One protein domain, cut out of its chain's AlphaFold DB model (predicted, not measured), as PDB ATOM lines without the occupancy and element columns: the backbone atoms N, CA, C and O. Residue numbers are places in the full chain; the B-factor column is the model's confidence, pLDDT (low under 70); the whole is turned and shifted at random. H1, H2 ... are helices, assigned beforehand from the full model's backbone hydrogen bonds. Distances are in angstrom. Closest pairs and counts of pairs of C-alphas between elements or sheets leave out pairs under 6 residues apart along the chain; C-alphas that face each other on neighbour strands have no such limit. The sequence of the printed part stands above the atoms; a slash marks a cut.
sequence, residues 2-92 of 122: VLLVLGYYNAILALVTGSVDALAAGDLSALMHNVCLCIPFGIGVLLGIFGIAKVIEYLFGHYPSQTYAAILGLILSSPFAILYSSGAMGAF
ATOM      1  N   VAL A   2      12.683  -6.056 -43.356       86.50
ATOM      2  CA  VAL A   2      12.701  -6.904 -42.139       86.50
ATOM      3  C   VAL A   2      13.783  -6.486 -41.131       86.50
ATOM      4  O   VAL A   2      13.476  -6.271 -39.967       86.50
ATOM      5  N   LEU A   3      15.026  -6.254 -41.572       88.00
ATOM      6  CA  LEU A   3      16.095  -5.764 -40.685       88.00
ATOM      7  C   LEU A   3      15.794  -4.392 -40.062       88.00
ATOM      8  O   LEU A   3      16.312  -4.080 -38.996       88.00
ATOM      9  N   LEU A   4      14.978  -3.571 -40.731       91.62
ATOM     10  CA  LEU A   4      14.588  -2.249 -40.238       91.62
ATOM     11  C   LEU A   4      13.571  -2.402 -39.110       91.62
ATOM     12  O   LEU A   4      13.738  -1.792 -38.062       91.62
ATOM     13  N   VAL A   5      12.595  -3.295 -39.287       93.38
ATOM     14  CA  VAL A   5      11.629  -3.660 -38.240       93.38
ATOM     15  C   VAL A   5      12.326  -4.272 -37.022       93.38
ATOM     16  O   VAL A   5      11.960  -3.969 -35.893       93.38
ATOM     17  N   LEU A   6      13.367  -5.084 -37.231       91.25
ATOM     18  CA  LEU A   6      14.170  -5.665 -36.149       91.25
ATOM     19  C   LEU A   6      15.181  -4.680 -35.525       91.25
ATOM     20  O   LEU A   6      15.920  -5.067 -34.627       91.25
ATOM     21  N   GLY A   7      15.267  -3.437 -36.011       90.88
ATOM     22  CA  GLY A   7      16.188  -2.408 -35.509       90.88
ATOM     23  C   GLY A   7      17.661  -2.571 -35.916       90.88
ATOM     24  O   GLY A   7      18.446  -1.643 -35.743       90.88
ATOM     25  N   TYR A   8      18.048  -3.698 -36.519       90.88
ATOM     26  CA  TYR A   8      19.436  -3.989 -36.913       90.88
ATOM     27  C   TYR A   8      19.866  -3.371 -38.248       90.88
ATOM     28  O   TYR A   8      21.048  -3.404 -38.588       90.88
ATOM     29  N   TYR A   9      18.939  -2.799 -39.018       91.94
ATOM     30  CA  TYR A   9      19.231  -2.245 -40.343       91.94
ATOM     31  C   TYR A   9      20.345  -1.201 -40.328       91.94
ATOM     32  O   TYR A   9      21.273  -1.308 -41.123       91.94
ATOM     33  N   ASN A  10      20.292  -0.244 -39.399       90.81
ATOM     34  CA  ASN A  10      21.294   0.820 -39.314       90.81
ATOM     35  C   ASN A  10      22.680   0.276 -38.944       90.81
ATOM     36  O   ASN A  10      23.678   0.732 -39.491       90.81
ATOM     37  N   ALA A  11      22.744  -0.731 -38.067       89.62
ATOM     38  CA  ALA A  11      24.003  -1.354 -37.663       89.62
ATOM     39  C   ALA A  11      24.670  -2.100 -38.830       89.62
ATOM     40  O   ALA A  11      25.853  -1.905 -39.095       89.62
ATOM     41  N   ILE A  12      23.903  -2.908 -39.568       90.25
ATOM     42  CA  ILE A  12      24.426  -3.633 -40.733       90.25
ATOM     43  C   ILE A  12      24.800  -2.666 -41.861       90.25
ATOM     44  O   ILE A  12      25.846  -2.831 -42.481       90.25
ATOM     45  N   LEU A  13      23.991  -1.629 -42.105       91.25
ATOM     46  CA  LEU A  13      24.327  -0.592 -43.081       91.25
ATOM     47  C   LEU A  13      25.646   0.099 -42.748       91.25
ATOM     48  O   LEU A  13      26.484   0.214 -43.633       91.25
ATOM     49  N   ALA A  14      25.839   0.509 -41.492       91.19
ATOM     50  CA  ALA A  14      27.061   1.176 -41.055       91.19
ATOM     51  C   ALA A  14      28.303   0.290 -41.232       91.19
ATOM     52  O   ALA A  14      29.357   0.790 -41.611       91.19
ATOM     53  N   LEU A  15      28.181  -1.025 -41.018       90.25
ATOM     54  CA  LEU A  15      29.268  -1.976 -41.280       90.25
ATOM     55  C   LEU A  15      29.611  -2.059 -42.773       90.25
ATOM     56  O   LEU A  15      30.788  -2.107 -43.139       90.25
ATOM     57  N   VAL A  16      28.599  -2.059 -43.646       90.38
ATOM     58  CA  VAL A  16      28.800  -2.111 -45.101       90.38
ATOM     59  C   VAL A  16      29.392  -0.801 -45.618       90.38
ATOM     60  O   VAL A  16      30.420  -0.832 -46.291       90.38
ATOM     61  N   THR A  17      28.801   0.349 -45.286       91.19
ATOM     62  CA  THR A  17      29.306   1.656 -45.733       91.19
ATOM     63  C   THR A  17      30.668   1.958 -45.121       91.19
ATOM     64  O   THR A  17      31.575   2.340 -45.845       91.19
ATOM     65  N   GLY A  18      30.872   1.645 -43.838       88.25
ATOM     66  CA  GLY A  18      32.164   1.791 -43.168       88.25
ATOM     67  C   GLY A  18      33.265   0.901 -43.752       88.25
ATOM     68  O   GLY A  18      34.435   1.267 -43.703       88.25
ATOM     69  N   SER A  19      32.923  -0.249 -44.347       87.75
ATOM     70  CA  SER A  19      33.891  -1.050 -45.115       87.75
ATOM     71  C   SER A  19      34.300  -0.348 -46.415       87.75
ATOM     72  O   SER A  19      35.472  -0.367 -46.779       87.75
ATOM     73  N   VAL A  20      33.352   0.290 -47.109       90.69
ATOM     74  CA  VAL A  20      33.620   1.049 -48.344       90.69
ATOM     75  C   VAL A  20      34.427   2.316 -48.044       90.69
ATOM     76  O   VAL A  20      35.398   2.597 -48.744       90.69
ATOM     77  N   ASP A  21      34.091   3.032 -46.972       90.25
ATOM     78  CA  ASP A  21      34.788   4.250 -46.545       90.25
ATOM     79  C   ASP A  21      36.228   3.957 -46.098       90.25
ATOM     80  O   ASP A  21      37.159   4.655 -46.500       90.25
ATOM     81  N   ALA A  22      36.446   2.883 -45.327       88.00
ATOM     82  CA  ALA A  22      37.785   2.450 -44.921       88.00
ATOM     83  C   ALA A  22      38.657   2.050 -46.124       88.00
ATOM     84  O   ALA A  22      39.852   2.350 -46.155       88.00
ATOM     85  N   LEU A  23      38.053   1.428 -47.144       88.75
ATOM     86  CA  LEU A  23      38.741   1.100 -48.391       88.75
ATOM     87  C   LEU A  23      39.127   2.360 -49.174       88.75
ATOM     88  O   LEU A  23      40.240   2.440 -49.690       88.75
ATOM     89  N   ALA A  24      38.235   3.352 -49.231       89.94
ATOM     90  CA  ALA A  24      38.492   4.631 -49.888       89.94
ATOM     91  C   ALA A  24      39.575   5.458 -49.170       89.94
ATOM     92  O   ALA A  24      40.352   6.150 -49.827       89.94
ATOM     93  N   ALA A  25      39.656   5.363 -47.840       88.31
ATOM     94  CA  ALA A  25      40.656   6.059 -47.030       88.31
ATOM     95  C   ALA A  25      42.010   5.323 -46.938       88.31
ATOM     96  O   ALA A  25      42.972   5.883 -46.416       88.31
ATOM     97  N   GLY A  26      42.100   4.079 -47.423       87.81
ATOM     98  CA  GLY A  26      43.298   3.243 -47.295       87.81
ATOM     99  C   GLY A  26      43.564   2.730 -45.872       87.81
ATOM    100  O   GLY A  26      44.674   2.281 -45.584       87.81
ATOM    101  N   ASP A  27      42.569   2.778 -44.978       87.12
ATOM    102  CA  ASP A  27      42.687   2.299 -43.599       87.12
ATOM    103  C   ASP A  27      42.405   0.793 -43.522       87.12
ATOM    104  O   ASP A  27      41.269   0.331 -43.367       87.12
ATOM    105  N   LEU A  28      43.478   0.008 -43.618       84.06
ATOM    106  CA  LEU A  28      43.405  -1.449 -43.576       84.06
ATOM    107  C   LEU A  28      42.940  -1.984 -42.207       84.06
ATOM    108  O   LEU A  28      42.371  -3.074 -42.143       84.06
ATOM    109  N   SER A  29      43.139  -1.236 -41.117       85.31
ATOM    110  CA  SER A  29      42.748  -1.667 -39.770       85.31
ATOM    111  C   SER A  29      41.233  -1.595 -39.590       85.31
ATOM    112  O   SER A  29      40.603  -2.586 -39.205       85.31
ATOM    113  N   ALA A  30      40.640  -0.456 -39.956       81.50
ATOM    114  CA  ALA A  30      39.193  -0.271 -39.937       81.50
ATOM    115  C   ALA A  30      38.490  -1.217 -40.927       81.50
ATOM    116  O   ALA A  30      37.454  -1.806 -40.601       81.50
ATOM    117  N   LEU A  31      39.089  -1.435 -42.103       86.38
ATOM    118  CA  LEU A  31      38.580  -2.370 -43.103       86.38
ATOM    119  C   LEU A  31      38.491  -3.798 -42.549       86.38
ATOM    120  O   LEU A  31      37.439  -4.430 -42.637       86.38
ATOM    121  N   MET A  32      39.574  -4.307 -41.953       85.94
ATOM    122  CA  MET A  32      39.587  -5.668 -41.414       85.94
ATOM    123  C   MET A  32      38.568  -5.856 -40.289       85.94
ATOM    124  O   MET A  32      37.927  -6.905 -40.232       85.94
ATOM    125  N   HIS A  33      38.372  -4.853 -39.429       87.31
ATOM    126  CA  HIS A  33      37.366  -4.912 -38.368       87.31
ATOM    127  C   HIS A  33      35.940  -5.031 -38.931       87.31
ATOM    128  O   HIS A  33      35.194  -5.940 -38.557       87.31
ATOM    129  N   ASN A  34      35.585  -4.165 -39.883       85.88
ATOM    130  CA  ASN A  34      34.244  -4.129 -40.467       85.88
ATOM    131  C   ASN A  34      33.951  -5.377 -41.314       85.88
ATOM    132  O   ASN A  34      32.876  -5.974 -41.206       85.88
ATOM    133  N   VAL A  35      34.927  -5.832 -42.106       86.38
ATOM    134  CA  VAL A  35      34.799  -7.043 -42.928       86.38
ATOM    135  C   VAL A  35      34.687  -8.292 -42.053       86.38
ATOM    136  O   VAL A  35      33.854  -9.151 -42.337       86.38
ATOM    137  N   CYS A  36      35.447  -8.382 -40.956       89.44
ATOM    138  CA  CYS A  36      35.371  -9.508 -40.022       89.44
ATOM    139  C   CYS A  36      33.960  -9.683 -39.438       89.44
ATOM    140  O   CYS A  36      33.478 -10.808 -39.331       89.44
ATOM    141  N   LEU A  37      33.263  -8.581 -39.139       88.12
ATOM    142  CA  LEU A  37      31.872  -8.604 -38.674       88.12
ATOM    143  C   LEU A  37      30.862  -8.877 -39.801       88.12
ATOM    144  O   LEU A  37      29.814  -9.477 -39.561       88.12
ATOM    145  N   CYS A  38      31.175  -8.489 -41.039       88.56
ATOM    146  CA  CYS A  38      30.326  -8.749 -42.201       88.56
ATOM    147  C   CYS A  38      30.343 -10.228 -42.628       88.56
ATOM    148  O   CYS A  38      29.327 -10.748 -43.083       88.56
ATOM    149  N   ILE A  39      31.457 -10.942 -42.432       91.62
ATOM    150  CA  ILE A  39      31.595 -12.367 -42.781       91.62
ATOM    151  C   ILE A  39      30.527 -13.264 -42.122       91.62
ATOM    152  O   ILE A  39      29.812 -13.941 -42.863       91.62
ATOM    153  N   PRO A  40      30.351 -13.306 -40.785       91.56
ATOM    154  CA  PRO A  40      29.340 -14.161 -40.161       91.56
ATOM    155  C   PRO A  40      27.915 -13.772 -40.580       91.56
ATOM    156  O   PRO A  40      27.068 -14.650 -40.748       91.56
ATOM    157  N   PHE A  41      27.659 -12.481 -40.820       90.88
ATOM    158  CA  PHE A  41      26.391 -12.020 -41.383       90.88
ATOM    159  C   PHE A  41      26.173 -12.572 -42.799       90.88
ATOM    160  O   PHE A  41      25.127 -13.160 -43.077       90.88
ATOM    161  N   GLY A  42      27.173 -12.453 -43.674       91.12
ATOM    162  CA  GLY A  42      27.141 -12.988 -45.034       91.12
ATOM    163  C   GLY A  42      26.944 -14.504 -45.063       91.12
ATOM    164  O   GLY A  42      26.121 -14.998 -45.831       91.12
ATOM    165  N   ILE A  43      27.615 -15.243 -44.175       95.38
ATOM    166  CA  ILE A  43      27.416 -16.690 -44.012       95.38
ATOM    167  C   ILE A  43      25.967 -16.988 -43.615       95.38
ATOM    168  O   ILE A  43      25.341 -17.855 -44.220       95.38
ATOM    169  N   GLY A  44      25.409 -16.253 -42.650       94.19
ATOM    170  CA  GLY A  44      24.012 -16.406 -42.239       94.19
ATOM    171  C   GLY A  44      23.025 -16.154 -43.383       94.19
ATOM    172  O   GLY A  44      22.087 -16.928 -43.567       94.19
ATOM    173  N   VAL A  45      23.265 -15.121 -44.196       93.56
ATOM    174  CA  VAL A  45      22.455 -14.822 -45.387       93.56
ATOM    175  C   VAL A  45      22.536 -15.959 -46.404       93.56
ATOM    176  O   VAL A  45      21.498 -16.434 -46.861       93.56
ATOM    177  N   LEU A  46      23.742 -16.433 -46.728       96.00
ATOM    178  CA  LEU A  46      23.927 -17.534 -47.672       96.00
ATOM    179  C   LEU A  46      23.243 -18.811 -47.178       96.00
ATOM    180  O   LEU A  46      22.471 -19.413 -47.922       96.00
ATOM    181  N   LEU A  47      23.454 -19.190 -45.915       96.94
ATOM    182  CA  LEU A  47      22.787 -20.343 -45.307       96.94
ATOM    183  C   LEU A  47      21.263 -20.201 -45.328       96.94
ATOM    184  O   LEU A  47      20.572 -21.172 -45.622       96.94
ATOM    185  N   GLY A  48      20.733 -19.003 -45.072       95.31
ATOM    186  CA  GLY A  48      19.300 -18.729 -45.161       95.31
ATOM    187  C   GLY A  48      18.749 -18.917 -46.575       95.31
ATOM    188  O   GLY A  48      17.726 -19.578 -46.753       95.31
ATOM    189  N   ILE A  49      19.450 -18.397 -47.588       95.81
ATOM    190  CA  ILE A  49      19.063 -18.537 -48.999       95.81
ATOM    191  C   ILE A  49      19.071 -20.011 -49.413       95.81
ATOM    192  O   ILE A  49      18.067 -20.510 -49.921       95.81
ATOM    193  N   PHE A  50      20.170 -20.729 -49.163       96.88
ATOM    194  CA  PHE A  50      20.272 -22.150 -49.513       96.88
ATOM    195  C   PHE A  50      19.294 -23.018 -48.715       96.88
ATOM    196  O   PHE A  50      18.711 -23.952 -49.266       96.88
ATOM    197  N   GLY A  51      19.072 -22.691 -47.440       96.69
ATOM    198  CA  GLY A  51      18.113 -23.376 -46.580       96.69
ATOM    199  C   GLY A  51      16.690 -23.258 -47.117       96.69
ATOM    200  O   GLY A  51      16.030 -24.272 -47.334       96.69
ATOM    201  N   ILE A  52      16.236 -22.037 -47.412       95.31
ATOM    202  CA  ILE A  52      14.901 -21.807 -47.983       95.31
ATOM    203  C   ILE A  52      14.777 -22.451 -49.366       95.31
ATOM    204  O   ILE A  52      13.754 -23.071 -49.644       95.31
ATOM    205  N   ALA A  53      15.808 -22.367 -50.211       95.00
ATOM    206  CA  ALA A  53      15.795 -23.008 -51.525       95.00
ATOM    207  C   ALA A  53      15.543 -24.522 -51.418       95.00
ATOM    208  O   ALA A  53      14.677 -25.049 -52.115       95.00
ATOM    209  N   LYS A  54      16.224 -25.208 -50.490       94.94
ATOM    210  CA  LYS A  54      16.019 -26.643 -50.238       94.94
ATOM    211  C   LYS A  54      14.637 -26.962 -49.676       94.94
ATOM    212  O   LYS A  54      14.048 -27.972 -50.052       94.94
ATOM    213  N   VAL A  55      14.103 -26.103 -48.808       95.44
ATOM    214  CA  VAL A  55      12.734 -26.248 -48.291       95.44
ATOM    215  C   VAL A  55      11.716 -26.129 -49.424       95.44
ATOM    216  O   VAL A  55      10.836 -26.976 -49.531       95.44
ATOM    217  N   ILE A  56      11.847 -25.124 -50.293       93.19
ATOM    218  CA  ILE A  56      10.952 -24.939 -51.442       93.19
ATOM    219  C   ILE A  56      11.048 -26.129 -52.406       93.19
ATOM    220  O   ILE A  56      10.018 -26.635 -52.844       93.19
ATOM    221  N   GLU A  57      12.255 -26.620 -52.695       94.06
ATOM    222  CA  GLU A  57      12.476 -27.811 -53.529       94.06
ATOM    223  C   GLU A  57      11.770 -29.049 -52.944       94.06
ATOM    224  O   GLU A  57      11.057 -29.762 -53.651       94.06
ATOM    225  N   TYR A  58      11.885 -29.261 -51.628       94.69
ATOM    226  CA  TYR A  58      11.179 -30.332 -50.922       94.69
ATOM    227  C   TYR A  58       9.649 -30.176 -50.996       94.69
ATOM    228  O   TYR A  58       8.940 -31.154 -51.255       94.69
ATOM    229  N   LEU A  59       9.148 -28.950 -50.812       92.50
ATOM    230  CA  LEU A  59       7.727 -28.600 -50.906       92.50
ATOM    231  C   LEU A  59       7.165 -28.866 -52.306       92.50
ATOM    232  O   LEU A  59       6.077 -29.421 -52.421       92.50
ATOM    233  N   PHE A  60       7.910 -28.547 -53.364       91.94
ATOM    234  CA  PHE A  60       7.506 -28.881 -54.729       91.94
ATOM    235  C   PHE A  60       7.466 -30.390 -54.980       91.94
ATOM    236  O   PHE A  60       6.571 -30.858 -55.680       91.94
ATOM    237  N   GLY A  61       8.392 -31.157 -54.399       90.81
ATOM    238  CA  GLY A  61       8.424 -32.614 -54.550       90.81
ATOM    239  C   GLY A  61       7.281 -33.345 -53.836       90.81
ATOM    240  O   GLY A  61       6.771 -34.330 -54.362       90.81
ATOM    241  N   HIS A  62       6.861 -32.872 -52.657       91.56
ATOM    242  CA  HIS A  62       5.846 -33.551 -51.832       91.56
ATOM    243  C   HIS A  62       4.449 -32.913 -51.920       91.56
ATOM    244  O   HIS A  62       3.446 -33.616 -51.828       91.56
ATOM    245  N   TYR A  63       4.371 -31.593 -52.117       92.81
ATOM    246  CA  TYR A  63       3.134 -30.803 -52.128       92.81
ATOM    247  C   TYR A  63       3.114 -29.786 -53.289       92.81
ATOM    248  O   TYR A  63       3.010 -28.573 -53.059       92.81
ATOM    249  N   PRO A  64       3.204 -30.239 -54.554       89.69
ATOM    250  CA  PRO A  64       3.328 -29.345 -55.703       89.69
ATOM    251  C   PRO A  64       2.135 -28.392 -55.832       89.69
ATOM    252  O   PRO A  64       2.324 -27.186 -55.964       89.69
ATOM    253  N   SER A  65       0.906 -28.909 -55.734       90.25
ATOM    254  CA  SER A  65      -0.318 -28.115 -55.921       90.25
ATOM    255  C   SER A  65      -0.435 -26.970 -54.907       90.25
ATOM    256  O   SER A  65      -0.660 -25.817 -55.275       90.25
ATOM    257  N   GLN A  66      -0.197 -27.259 -53.626       92.69
ATOM    258  CA  GLN A  66      -0.243 -26.276 -52.546       92.69
ATOM    259  C   GLN A  66       0.871 -25.233 -52.685       92.69
ATOM    260  O   GLN A  66       0.630 -24.049 -52.457       92.69
ATOM    261  N   THR A  67       2.071 -25.652 -53.095       93.38
ATOM    262  CA  THR A  67       3.212 -24.746 -53.299       93.38
ATOM    263  C   THR A  67       2.959 -23.790 -54.465       93.38
ATOM    264  O   THR A  67       3.164 -22.584 -54.323       93.38
ATOM    265  N   TYR A  68       2.419 -24.288 -55.583       92.31
ATOM    266  CA  TYR A  68       1.991 -23.439 -56.699       92.31
ATOM    267  C   TYR A  68       0.896 -22.454 -56.281       92.31
ATOM    268  O   TYR A  68       1.003 -21.267 -56.584       92.31
ATOM    269  N   ALA A  69      -0.119 -22.906 -55.540       93.81
ATOM    270  CA  ALA A  69      -1.173 -22.028 -55.038       93.81
ATOM    271  C   ALA A  69      -0.622 -20.933 -54.104       93.81
ATOM    272  O   ALA A  69      -1.022 -19.774 -54.214       93.81
ATOM    273  N   ALA A  70       0.331 -21.270 -53.230       93.75
ATOM    274  CA  ALA A  70       0.979 -20.310 -52.339       93.75
ATOM    275  C   ALA A  70       1.780 -19.250 -53.112       93.75
ATOM    276  O   ALA A  70       1.639 -18.056 -52.844       93.75
ATOM    277  N   ILE A  71       2.578 -19.664 -54.100       93.94
ATOM    278  CA  ILE A  71       3.350 -18.741 -54.945       93.94
ATOM    279  C   ILE A  71       2.416 -17.837 -55.753       93.94
ATOM    280  O   ILE A  71       2.625 -16.626 -55.786       93.94
ATOM    281  N   LEU A  72       1.354 -18.388 -56.348       93.00
ATOM    282  CA  LEU A  72       0.344 -17.592 -57.048       93.00
ATOM    283  C   LEU A  72      -0.319 -16.573 -56.115       93.00
ATOM    284  O   LEU A  72      -0.473 -15.417 -56.498       93.00
ATOM    285  N   GLY A  73      -0.644 -16.958 -54.879       93.69
ATOM    286  CA  GLY A  73      -1.168 -16.041 -53.865       93.69
ATOM    287  C   GLY A  73      -0.201 -14.899 -53.531       93.69
ATOM    288  O   GLY A  73      -0.616 -13.743 -53.458       93.69
ATOM    289  N   LEU A  74       1.096 -15.193 -53.392       93.62
ATOM    290  CA  LEU A  74       2.134 -14.178 -53.166       93.62
ATOM    291  C   LEU A  74       2.267 -13.214 -54.350       93.62
ATOM    292  O   LEU A  74       2.356 -12.004 -54.147       93.62
ATOM    293  N   ILE A  75       2.238 -13.731 -55.581       93.81
ATOM    294  CA  ILE A  75       2.300 -12.913 -56.799       93.81
ATOM    295  C   ILE A  75       1.063 -12.013 -56.899       93.81
ATOM    296  O   ILE A  75       1.202 -10.813 -57.135       93.81
ATOM    297  N   LEU A  76      -0.136 -12.561 -56.667       92.38
ATOM    298  CA  LEU A  76      -1.403 -11.819 -56.705       92.38
ATOM    299  C   LEU A  76      -1.518 -10.765 -55.593       92.38
ATOM    300  O   LEU A  76      -2.178  -9.744 -55.784       92.38
ATOM    301  N   SER A  77      -0.854 -10.971 -54.454       93.19
ATOM    302  CA  SER A  77      -0.819 -10.004 -53.351       93.19
ATOM    303  C   SER A  77      -0.150  -8.679 -53.747       93.19
ATOM    304  O   SER A  77      -0.601  -7.612 -53.331       93.19
ATOM    305  N   SER A  78       0.879  -8.713 -54.602       90.44
ATOM    306  CA  SER A  78       1.635  -7.523 -55.026       90.44
ATOM    307  C   SER A  78       0.770  -6.422 -55.672       90.44
ATOM    308  O   SER A  78       0.718  -5.317 -55.121       90.44
ATOM    309  N   PRO A  79       0.035  -6.666 -56.780       86.94
ATOM    310  CA  PRO A  79      -0.812  -5.639 -57.387       86.94
ATOM    311  C   PRO A  79      -1.919  -5.168 -56.438       86.94
ATOM    312  O   PRO A  79      -2.243  -3.982 -56.425       86.94
ATOM    313  N   PHE A  80      -2.458  -6.059 -55.600       87.25
ATOM    314  CA  PHE A  80      -3.462  -5.696 -54.601       87.25
ATOM    315  C   PHE A  80      -2.906  -4.708 -53.563       87.25
ATOM    316  O   PHE A  80      -3.507  -3.663 -53.309       87.25
ATOM    317  N   ALA A  81      -1.722  -4.990 -53.011       88.12
ATOM    318  CA  ALA A  81      -1.049  -4.119 -52.051       88.12
ATOM    319  C   ALA A  81      -0.680  -2.758 -52.665       88.12
ATOM    320  O   ALA A  81      -0.830  -1.724 -52.011       88.12
ATOM    321  N   ILE A  82      -0.243  -2.741 -53.928       85.56
ATOM    322  CA  ILE A  82       0.078  -1.506 -54.653       85.56
ATOM    323  C   ILE A  82      -1.181  -0.660 -54.866       85.56
ATOM    324  O   ILE A  82      -1.159   0.537 -54.590       85.56
ATOM    325  N   LEU A  83      -2.297  -1.250 -55.306       80.88
ATOM    326  CA  LEU A  83      -3.561  -0.527 -55.497       80.88
ATOM    327  C   LEU A  83      -4.098   0.061 -54.186       80.88
ATOM    328  O   LEU A  83      -4.602   1.181 -54.179       80.88
ATOM    329  N   TYR A  84      -3.938  -0.665 -53.079       81.69
ATOM    330  CA  TYR A  84      -4.333  -0.191 -51.756       81.69
ATOM    331  C   TYR A  84      -3.435   0.953 -51.250       81.69
ATOM    332  O   TYR A  84      -3.933   1.985 -50.807       81.69
ATOM    333  N   SER A  85      -2.111   0.798 -51.351       78.69
ATOM    334  CA  SER A  85      -1.125   1.761 -50.831       78.69
ATOM    335  C   SER A  85      -0.971   3.014 -51.703       78.69
ATOM    336  O   SER A  85      -0.701   4.101 -51.199       78.69
ATOM    337  N   SER A  86      -1.191   2.898 -53.015       70.75
ATOM    338  CA  SER A  86      -1.063   4.017 -53.962       70.75
ATOM    339  C   SER A  86      -2.131   5.100 -53.800       70.75
ATOM    340  O   SER A  86      -2.054   6.125 -54.474       70.75
ATOM    341  N   GLY A  87      -3.143   4.894 -52.947       66.06
ATOM    342  CA  GLY A  87      -4.247   5.840 -52.812       66.06
ATOM    343  C   GLY A  87      -4.986   6.049 -54.136       66.06
ATOM    344  O   GLY A  87      -5.592   7.101 -54.334       66.06
ATOM    345  N   ALA A  88      -4.952   5.062 -55.041       59.78
ATOM    346  CA  ALA A  88      -5.574   5.116 -56.365       59.78
ATOM    347  C   ALA A  88      -7.069   5.480 -56.303       59.78
ATOM    348  O   ALA A  88      -7.606   6.046 -57.251       59.78
ATOM    349  N   MET A  89      -7.724   5.234 -55.160       56.41
ATOM    350  CA  MET A  89      -9.108   5.639 -54.928       56.41
ATOM    351  C   MET A  89      -9.323   7.140 -54.654       56.41
ATOM    352  O   MET A  89     -10.456   7.603 -54.721       56.41
ATOM    353  N   GLY A  90      -8.272   7.913 -54.362       59.78
ATOM    354  CA  GLY A  90      -8.337   9.365 -54.135       59.78
ATOM    355  C   GLY A  90      -8.002  10.216 -55.367       59.78
ATOM    356  O   GLY A  90      -8.383  11.380 -55.424       59.78
ATOM    357  N   ALA A  91      -7.334   9.640 -56.372       60.31
ATOM    358  CA  ALA A  91      -6.904  10.310 -57.603       60.31
ATOM    359  C   ALA A  91      -7.544   9.676 -58.854       60.31
ATOM    360  O   ALA A  91      -6.878   9.458 -59.871       60.31
ATOM    361  N   PHE A  92      -8.840   9.351 -58.777       61.62
ATOM    362  CA  PHE A  92      -9.598   8.799 -59.902       61.62
ATOM    363  C   PHE A  92      -9.653   9.802 -61.062       61.62
ATOM    364  O   PHE A  92     -10.496  10.695 -61.111       61.62
TER     365      PHE A  92
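This is residues 2 to 92 of the 122 residues of the protein "Membrane protein containing DUF368" of gut metagenome (UniProt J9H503). One long helix, H3, makes the base of a flat, open frame: H2 folds back over residues 28 to 38 at one end of it, and H4 sets off from a corner at its other end. The middle between H2 and H4 is empty, the short H1 lies at the free end of H2, and residues 69 to 92 stick out. The 91 printed residues hold four named helices, in the order H1, H2, H3, H4, and no named strand; the class is all helix. The whole is extended, with a radius of gyration of the C-alphas of 20.3 A, and spans 52 by 46 by 21 A.

Find C-alpha 28 at (43.405, -1.449, -43.576); from there H3, residues 28 to 62, runs 50.1 A to C-alpha 62 at (5.846, -33.551, -51.832). It has a kink of 31 degrees near residue 37. H2 is residues 9 to 25, 23.9 A long, and H1 is residues 2 to 5. H4, residues 64 to 85, runs 31.8 A to C-alpha 85 at (-1.125, 1.761, -50.831).

Look first at residues 28 to 38 of H3, which alone touch H2; the closest C-alphas, of Ala 22 and Leu 31, are 5.2 A apart. The two run opposite ways at a steep tilt of 48 degrees. At residues 56 to 60, H3 touches residues 67 to 68 of H4, closest at the C-alphas of Phe 60 and Thr 67, 6.1 A; their steep tilt is 57 degrees, opposite ways. H1 and H2 are close but not clearly touching, with the C-alphas of Leu 3 and Tyr 9 4.7 A apart. H2 and H4 are apart. In H2 every O i to N i+4 pair is within hydrogen-bond range, in H3 29 of 31 and in H4 15 of 18; H1 is too short for such a pair.

The C-alphas of Ser 29 and Phe 92 are the two farthest apart, 57.1 A. The printed part has no cut, and its three links are tight. Look for low pLDDT, under 70, at residues 87 to 92.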